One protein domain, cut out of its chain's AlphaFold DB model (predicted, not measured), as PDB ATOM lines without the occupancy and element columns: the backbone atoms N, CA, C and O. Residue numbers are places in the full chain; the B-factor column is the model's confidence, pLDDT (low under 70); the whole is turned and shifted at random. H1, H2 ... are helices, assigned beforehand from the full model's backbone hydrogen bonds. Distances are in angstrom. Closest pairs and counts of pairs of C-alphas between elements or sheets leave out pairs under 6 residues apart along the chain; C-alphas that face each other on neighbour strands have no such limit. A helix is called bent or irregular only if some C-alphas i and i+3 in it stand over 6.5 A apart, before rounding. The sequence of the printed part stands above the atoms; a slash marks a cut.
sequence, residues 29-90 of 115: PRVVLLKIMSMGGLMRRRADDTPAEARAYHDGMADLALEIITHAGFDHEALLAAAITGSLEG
ATOM      1  N   PRO A  29     105.830  91.802  95.970       88.06
ATOM      2  CA  PRO A  29     106.699  92.945  95.750       88.06
ATOM      3  C   PRO A  29     107.106  93.075  94.279       88.06
ATOM      4  O   PRO A  29     107.476  92.094  93.634       88.06
ATOM      5  N   ARG A  30     107.149  94.308  93.759       87.56
ATOM      6  CA  ARG A  30     107.536  94.584  92.361       87.56
ATOM      7  C   ARG A  30     108.888  93.986  91.975       87.56
ATOM      8  O   ARG A  30     109.042  93.495  90.865       87.56
ATOM      9  N   VAL A  31     109.852  93.972  92.898       89.38
ATOM     10  CA  VAL A  31     111.164  93.343  92.674       89.38
ATOM     11  C   VAL A  31     111.053  91.832  92.432       89.38
ATOM     12  O   VAL A  31     111.782  91.282  91.609       89.38
ATOM     13  N   VAL A  32     110.105  91.163  93.093       91.88
ATOM     14  CA  VAL A  32     109.819  89.740  92.885       91.88
ATOM     15  C   VAL A  32     109.136  89.541  91.535       91.88
ATOM     16  O   VAL A  32     109.545  88.662  90.784       91.88
ATOM     17  N   LEU A  33     108.175  90.396  91.171       90.81
ATOM     18  CA  LEU A  33     107.521  90.349  89.856       90.81
ATOM     19  C   LEU A  33     108.523  90.556  88.709       90.81
ATOM     20  O   LEU A  33     108.543  89.775  87.762       90.81
ATOM     21  N   LEU A  34     109.438  91.521  88.833       90.31
ATOM     22  CA  LEU A  34     110.544  91.716  87.886       90.31
ATOM     23  C   LEU A  34     111.453  90.481  87.806       90.31
ATOM     24  O   LEU A  34     111.898  90.087  86.724       90.31
ATOM     25  N   LYS A  35     111.718  89.825  88.941       92.06
ATOM     26  CA  LYS A  35     112.491  88.581  88.958       92.06
ATOM     27  C   LYS A  35     111.751  87.451  88.238       92.06
ATOM     28  O   LYS A  35     112.390  86.716  87.486       92.06
ATOM     29  N   ILE A  36     110.434  87.340  88.410       92.31
ATOM     30  CA  ILE A  36     109.576  86.377  87.706       92.31
ATOM     31  C   ILE A  36     109.594  86.643  86.198       92.31
ATOM     32  O   ILE A  36     109.852  85.711  85.442       92.31
ATOM     33  N   MET A  37     109.459  87.902  85.760       90.50
ATOM     34  CA  MET A  37     109.602  88.280  84.343       90.50
ATOM     35  C   MET A  37     110.929  87.810  83.748       90.50
ATOM     36  O   MET A  37     110.978  87.256  82.650       90.50
ATOM     37  N   SER A  38     112.019  88.026  84.488       89.88
ATOM     38  CA  SER A  38     113.361  87.637  84.065       89.88
ATOM     39  C   SER A  38     113.517  86.116  83.965       89.88
ATOM     40  O   SER A  38     114.086  85.624  82.990       89.88
ATOM     41  N   MET A  39     112.989  85.368  84.942       90.44
ATOM     42  CA  MET A  39     113.045  83.901  84.965       90.44
ATOM     43  C   MET A  39     112.158  83.262  83.894       90.44
ATOM     44  O   MET A  39     112.592  82.311  83.249       90.44
ATOM     45  N   GLY A  40     110.961  83.809  83.665       88.31
ATOM     46  CA  GLY A  40     110.050  83.384  82.598       88.31
ATOM     47  C   GLY A  40     110.540  83.747  81.195       88.31
ATOM     48  O   GLY A  40     109.991  83.282  80.205       88.31
ATOM     49  N   GLY A  41     111.596  84.559  81.083       87.56
ATOM     50  CA  GLY A  41     112.182  84.928  79.798       87.56
ATOM     51  C   GLY A  41     111.388  85.982  79.025       87.56
ATOM     52  O   GLY A  41     111.653  86.162  77.840       87.56
ATOM     53  N   LEU A  42     110.486  86.727  79.677       83.81
ATOM     54  CA  LEU A  42     109.635  87.742  79.031       83.81
ATOM     55  C   LEU A  42     110.417  88.902  78.398       83.81
ATOM     56  O   LEU A  42     109.914  89.580  77.510       83.81
ATOM     57  N   MET A  43     111.664  89.112  78.822       79.38
ATOM     58  CA  MET A  43     112.554  90.155  78.297       79.38
ATOM     59  C   MET A  43     113.674  89.602  77.402       79.38
ATOM     60  O   MET A  43     114.628  90.310  77.086       79.38
ATOM     61  N   ARG A  44     113.630  88.312  77.043       80.06
ATOM     62  CA  ARG A  44     114.732  87.643  76.343       80.06
ATOM     63  C   ARG A  44     114.324  87.219  74.944       80.06
ATOM     64  O   ARG A  44     113.341  86.511  74.749       80.06
ATOM     65  N   ARG A  45     115.153  87.588  73.967       77.06
ATOM     66  CA  ARG A  45     115.085  87.007  72.626       77.06
ATOM     67  C   ARG A  45     115.588  85.568  72.688       77.06
ATOM     68  O   ARG A  45     116.637  85.310  73.279       77.06
ATOM     69  N   ARG A  46     114.841  84.642  72.092       77.75
ATOM     70  CA  ARG A  46     115.267  83.244  71.978       77.75
ATOM     71  C   ARG A  46     116.159  83.059  70.757       77.75
ATOM     72  O   ARG A  46     116.049  83.817  69.796       77.75
ATOM     73  N   ALA A  47     117.036  82.064  70.823       82.00
ATOM     74  CA  ALA A  47     117.857  81.662  69.693       82.00
ATOM     75  C   ALA A  47     117.042  80.780  68.734       82.00
ATOM     76  O   ALA A  47     116.255  79.932  69.176       82.00
ATOM     77  N   ASP A  48     117.231  80.978  67.430       77.25
ATOM     78  CA  ASP A  48     116.441  80.320  66.380       77.25
ATOM     79  C   ASP A  48     116.672  78.796  66.307       77.25
ATOM     80  O   ASP A  48     115.833  78.051  65.798       77.25
ATOM     81  N   ASP A  49     117.780  78.312  66.868       86.75
ATOM     82  CA  ASP A  49     118.229  76.917  66.879       86.75
ATOM     83  C   ASP A  49     117.778  76.117  68.117       86.75
ATOM     84  O   ASP A  49     118.138  74.950  68.276       86.75
ATOM     85  N   THR A  50     116.943  76.701  68.982       84.94
ATOM     86  CA  THR A  50     116.462  76.032  70.203       84.94
ATOM     87  C   THR A  50     115.678  74.745  69.862       84.94
ATOM     88  O   THR A  50     114.768  74.789  69.028       84.94
ATOM     89  N   PRO A  51     115.934  73.587  70.501       92.75
ATOM     90  CA  PRO A  51     115.140  72.368  70.295       92.75
ATOM     91  C   PRO A  51     113.638  72.568  70.572       92.75
ATOM     92  O   PRO A  51     113.258  73.423  71.369       92.75
ATOM     93  N   ALA A  52     112.765  71.787  69.925       89.75
ATOM     94  CA  ALA A  52     111.306  71.947  70.047       89.75
ATOM     95  C   ALA A  52     110.791  71.766  71.489       89.75
ATOM     96  O   ALA A  52     109.954  72.535  71.951       89.75
ATOM     97  N   GLU A  53     111.338  70.799  72.224       89.69
ATOM     98  CA  GLU A  53     110.980  70.531  73.624       89.69
ATOM     99  C   GLU A  53     111.389  71.687  74.546       89.69
ATOM    100  O   GLU A  53     110.612  72.130  75.391       89.69
ATOM    101  N   ALA A  54     112.586  72.239  74.331       87.44
ATOM    102  CA  ALA A  54     113.060  73.408  75.062       87.44
ATOM    103  C   ALA A  54     112.214  74.652  74.745       87.44
ATOM    104  O   ALA A  54     111.922  75.436  75.646       87.44
ATOM    105  N   ARG A  55     111.760  74.814  73.492       86.31
ATOM    106  CA  ARG A  55     110.813  75.878  73.118       86.31
ATOM    107  C   ARG A  55     109.512  75.766  73.905       86.31
ATOM    108  O   ARG A  55     109.161  76.722  74.581       86.31
ATOM    109  N   ALA A  56     108.879  74.592  73.902       87.44
ATOM    110  CA  ALA A  56     107.631  74.364  74.629       87.44
ATOM    111  C   ALA A  56     107.772  74.630  76.138       87.44
ATOM    112  O   ALA A  56     106.905  75.257  76.741       87.44
ATOM    113  N   TYR A  57     108.887  74.210  76.745       89.06
ATOM    114  CA  TYR A  57     109.179  74.516  78.146       89.06
ATOM    115  C   TYR A  57     109.296  76.027  78.397       89.06
ATOM    116  O   TYR A  57     108.702  76.553  79.338       89.06
ATOM    117  N   HIS A  58     110.045  76.741  77.556       89.00
ATOM    118  CA  HIS A  58     110.211  78.186  77.693       89.00
ATOM    119  C   HIS A  58     108.925  78.967  77.416       89.00
ATOM    120  O   HIS A  58     108.728  80.012  78.032       89.00
ATOM    121  N   ASP A  59     108.071  78.482  76.514       89.06
ATOM    122  CA  ASP A  59     106.741  79.045  76.276       89.06
ATOM    123  C   ASP A  59     105.868  78.898  77.518       89.06
ATOM    124  O   ASP A  59     105.400  79.904  78.040       89.06
ATOM    125  N   GLY A  60     105.793  77.699  78.102       89.44
ATOM    126  CA  GLY A  60     105.038  77.490  79.339       89.44
ATOM    127  C   GLY A  60     105.533  78.343  80.515       89.44
ATOM    128  O   GLY A  60     104.733  78.849  81.298       89.44
ATOM    129  N   MET A  61     106.848  78.559  80.633       91.56
ATOM    130  CA  MET A  61     107.416  79.444  81.660       91.56
ATOM    131  C   MET A  61     107.091  80.925  81.421       91.56
ATOM    132  O   MET A  61     106.894  81.668  82.385       91.56
ATOM    133  N   ALA A  62     107.057  81.362  80.160       90.81
ATOM    134  CA  ALA A  62     106.676  82.723  79.797       90.81
ATOM    135  C   ALA A  62     105.181  82.960  80.056       90.81
ATOM    136  O   ALA A  62     104.827  83.967  80.669       90.81
ATOM    137  N   ASP A  63     104.333  82.005  79.678       90.56
ATOM    138  CA  ASP A  63     102.887  82.055  79.898       90.56
ATOM    139  C   ASP A  63     102.555  82.120  81.394       90.56
ATOM    140  O   ASP A  63     101.808  82.996  81.824       90.56
ATOM    141  N   LEU A  64     103.197  81.278  82.211       90.62
ATOM    142  CA  LEU A  64     103.035  81.312  83.667       90.62
ATOM    143  C   LEU A  64     103.481  82.654  84.266       90.62
ATOM    144  O   LEU A  64     102.838  83.188  85.168       90.62
ATOM    145  N   ALA A  65     104.594  83.213  83.786       91.38
ATOM    146  CA  ALA A  65     105.053  84.516  84.255       91.38
ATOM    147  C   ALA A  65     104.045  85.622  83.902       91.38
ATOM    148  O   ALA A  65     103.752  86.461  84.752       91.38
ATOM    149  N   LEU A  66     103.490  85.607  82.685       89.88
ATOM    150  CA  LEU A  66     102.448  86.544  82.259       89.88
ATOM    151  C   LEU A  66     101.195  86.424  83.119       89.88
ATOM    152  O   LEU A  66     100.672  87.444  83.563       89.88
ATOM    153  N   GLU A  67     100.749  85.201  83.391       89.31
ATOM    154  CA  GLU A  67      99.594  84.927  84.243       89.31
ATOM    155  C   GLU A  67      99.780  85.540  85.639       89.31
ATOM    156  O   GLU A  67      98.962  86.351  86.072       89.31
ATOM    157  N   ILE A  68     100.909  85.262  86.300       89.00
ATOM    158  CA  ILE A  68     101.230  85.806  87.631       89.00
ATOM    159  C   ILE A  68     101.200  87.339  87.646       89.00
ATOM    160  O   ILE A  68     100.680  87.948  88.581       89.00
ATOM    161  N   ILE A  69     101.780  87.978  86.631       88.25
ATOM    162  CA  ILE A  69     101.908  89.439  86.611       88.25
ATOM    163  C   ILE A  69     100.572  90.107  86.270       88.25
ATOM    164  O   ILE A  69     100.250  91.155  86.833       88.25
ATOM    165  N   THR A  70      99.769  89.461  85.424       87.94
ATOM    166  CA  THR A  70      98.404  89.891  85.109       87.94
ATOM    167  C   THR A  70      97.520  89.814  86.354       87.94
ATOM    168  O   THR A  70      96.839  90.784  86.678       87.94
ATOM    169  N   HIS A  71      97.604  88.721  87.123       86.81
ATOM    170  CA  HIS A  71      96.922  88.600  88.418       86.81
ATOM    171  C   HIS A  71      97.425  89.617  89.453       86.81
ATOM    172  O   HIS A  71      96.660  90.067  90.301       86.81
ATOM    173  N   ALA A  72      98.685  90.051  89.360       86.56
ATOM    174  CA  ALA A  72      99.219  91.145  90.176       86.56
ATOM    175  C   ALA A  72      98.745  92.548  89.728       86.56
ATOM    176  O   ALA A  72      99.202  93.565  90.271       86.56
ATOM    177  N   GLY A  73      97.837  92.613  88.747       85.19
ATOM    178  CA  GLY A  73      97.192  93.834  88.273       85.19
ATOM    179  C   GLY A  73      98.060  94.675  87.343       85.19
ATOM    180  O   GLY A  73      97.863  95.885  87.270       85.19
ATOM    181  N   PHE A  74      99.053  94.077  86.681       86.50
ATOM    182  CA  PHE A  74      99.840  94.759  85.656       86.50
ATOM    183  C   PHE A  74      99.394  94.306  84.275       86.50
ATOM    184  O   PHE A  74      99.311  93.113  83.988       86.50
ATOM    185  N   ASP A  75      99.120  95.281  83.424       86.00
ATOM    186  CA  ASP A  75      98.708  95.048  82.054       86.00
ATOM    187  C   ASP A  75      99.909  94.886  81.111       86.00
ATOM    188  O   ASP A  75     101.085  94.954  81.486       86.00
ATOM    189  N   HIS A  76      99.595  94.645  79.841       82.31
ATOM    190  CA  HIS A  76     100.600  94.468  78.806       82.31
ATOM    191  C   HIS A  76     101.472  95.715  78.600       82.31
ATOM    192  O   HIS A  76     102.665  95.586  78.328       82.31
ATOM    193  N   GLU A  77     100.916  96.917  78.760       85.31
ATOM    194  CA  GLU A  77     101.667  98.165  78.599       85.31
ATOM    195  C   GLU A  77     102.713  98.331  79.706       85.31
ATOM    196  O   GLU A  77     103.874  98.629  79.413       85.31
ATOM    197  N   ALA A  78     102.353  98.038  80.958       84.75
ATOM    198  CA  ALA A  78     103.283  98.042  82.081       84.75
ATOM    199  C   ALA A  78     104.404  97.005  81.910       84.75
ATOM    200  O   ALA A  78     105.563  97.277  82.236       84.75
ATOM    201  N   LEU A  79     104.091  95.827  81.360       85.12
ATOM    202  CA  LEU A  79     105.083  94.796  81.036       85.12
ATOM    203  C   LEU A  79     106.067  95.257  79.952       85.12
ATOM    204  O   LEU A  79     107.276  95.049  80.088       85.12
ATOM    205  N   LEU A  80     105.566  95.891  78.887       84.75
ATOM    206  CA  LEU A  80     106.394  96.448  77.815       84.75
ATOM    207  C   LEU A  80     107.284  97.580  78.334       84.75
ATOM    208  O   LEU A  80     108.480  97.605  78.040       84.75
ATOM    209  N   ALA A  81     106.727  98.479  79.146       84.88
ATOM    210  CA  ALA A  81     107.489  99.533  79.799       84.88
ATOM    211  C   ALA A  81     108.596  98.936  80.676       84.88
ATOM    212  O   ALA A  81     109.755  99.327  80.544       84.88
ATOM    213  N   ALA A  82     108.284  97.920  81.486       87.12
ATOM    214  CA  ALA A  82     109.259  97.240  82.333       87.12
ATOM    215  C   ALA A  82     110.368  96.537  81.544       87.12
ATOM    216  O   ALA A  82     111.512  96.523  81.994       87.12
ATOM    217  N   ALA A  83     110.072  95.989  80.363       83.56
ATOM    218  CA  ALA A  83     111.088  95.399  79.490       83.56
ATOM    219  C   ALA A  83     112.118  96.427  78.992       83.56
ATOM    220  O   ALA A  83     113.261  96.064  78.714       83.56
ATOM    221  N   ILE A  84     111.728  97.700  78.905       85.00
ATOM    222  CA  ILE A  84     112.588  98.802  78.460       85.00
ATOM    223  C   ILE A  84     113.303  99.454  79.649       85.00
ATOM    224  O   ILE A  84     114.497  99.737  79.575       85.00
ATOM    225  N   THR A  85     112.583  99.710  80.741       84.12
ATOM    226  CA  THR A  85     113.067 100.515  81.874       84.12
ATOM    227  C   THR A  85     113.686  99.680  82.993       84.12
ATOM    228  O   THR A  85     114.385 100.221  83.846       84.12
ATOM    229  N   GLY A  86     113.415  98.373  83.029       83.12
ATOM    230  CA  GLY A  86     113.750  97.508  84.161       83.12
ATOM    231  C   GLY A  86     112.901  97.771  85.411       83.12
ATOM    232  O   GLY A  86     113.249  97.285  86.487       83.12
ATOM    233  N   SER A  87     111.806  98.530  85.293       82.88
ATOM    234  CA  SER A  87     110.933  98.938  86.398       82.88
ATOM    235  C   SER A  87     109.460  98.712  86.050       82.88
ATOM    236  O   SER A  87     109.024  99.035  84.949       82.88
ATOM    237  N   LEU A  88     108.679  98.178  86.993       82.31
ATOM    238  CA  LEU A  88     107.227  98.023  86.847       82.31
ATOM    239  C   LEU A  88     106.502  99.282  87.351       82.31
ATOM    240  O   LEU A  88     106.387  99.496  88.564       82.31
ATOM    241  N   GLU A  89     105.989 100.089  86.416       73.38
ATOM    242  CA  GLU A  89     105.232 101.328  86.661       73.38
ATOM    243  C   GLU A  89     103.798 101.234  86.089       73.38
ATOM    244  O   GLU A  89     103.595 100.591  85.065       73.38
ATOM    245  N   GLY A  90     102.799 101.826  86.769       63.88
ATOM    246  CA  GLY A  90     101.357 101.752  86.429       63.88
ATOM    247  C   GLY A  90     100.436 102.012  87.643       63.88
ATOM    248  O   GLY A  90     100.916 101.903  88.782       63.88
TER     249      GLY A  90
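What this domain is: This is residues 29 to 90 of the 115 residues of an uncharacterized protein of Caulobacter sp. BK020 (UniProt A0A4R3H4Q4). The domain is a helical hairpin with arms of unequal length, a short helix H1 and a much longer helix H2 running side by side in opposite ways, with a third short helix, H3, set crosswise to them near the end where H1 begins and H2 ends. H2 makes the long axis and its first part reaches well beyond H1, while residues 43 to 50 of the link between them arch away from H2 before the chain comes back to its start; residues 86 to 90 fold back after H3. The printed part has 62 residues with three named helices, in the order H1, H2, H3, and no named strand, and its class is all helix. It is compact by its radius of gyration of the C-alphas, 12.0 A, with an elongated outline that spans 36 by 21 by 17 A.

How they stand to each other: From the first printed residue, Pro 29, the backbone enters H1, residues 30 to 40, and after a long link it enters H2, residues 52 to 71. H1 and H2 touch, with 12 pairs of C-alphas within 8 A. Their closest C-alphas are those of Gly 40 and Ala 62, 4.4 A apart, and their centres are 12.5 A apart. Their lines stand at a shallow tilt of 19 degrees, and they run opposite ways. The two form a helical hairpin. H3, residues 76 to 85, follows H2 after a tight link. H1 and H3 are close but not clearly touching, with 1 pair of C-alphas within 8 A, that of Leu 34 and Ala 82 at 7.9 A. Their lines are about perpendicular, at 88 degrees, and their centres are 12.1 A apart. H2 and H3 are near each other: their closest C-alphas are 8.1 A apart, and 8 pairs are within 10 A. In H1, H2 and H3, every pair of O of residue i and N of residue i+4 inside the helix is within hydrogen-bond range.

Where its parts are: H1 has 11 residues, Arg 30 to Gly 40, and begins at C-alpha 30, printed at (107.536, 94.584, 92.361); it measures 15.1 A from first to last C-alpha. Residues 41 to 51 are the link that follows, with C-alpha 45 at (115.085, 87.007, 72.626). H2 has 20 residues, Ala 52 to His 71, and is the longest helix, 28.7 A from first to last C-alpha. It begins at C-alpha 52, printed at (111.306, 71.947, 70.047). Residues 72 to 75 lead to H3, which has 10 residues, His 76 to Thr 85, and measures 14.2 A. The last helix ends at C-alpha 85, printed at (113.067, 100.515, 81.874). None of the three helices is bent or irregular.

The domain as a whole: The two C-alphas farthest apart are those of Pro 51 and Gly 90, at 36.2 A, while the first and last printed C-alphas, those of Pro 29 and Gly 90, are 13.9 A apart. The printed part runs from residue 29 to residue 90 without a cut, in a full chain of 115 residues. The link from H1 to H2 is long, with 11 residues between them, and the link from H2 to H3 is tight, with 4. The mean pLDDT of the printed part is 86.3, and the mean is 90 for H1, 89 for H2 and 85 for H3. One printed residue, Gly 90, is under 70, and there the model's confidence is low.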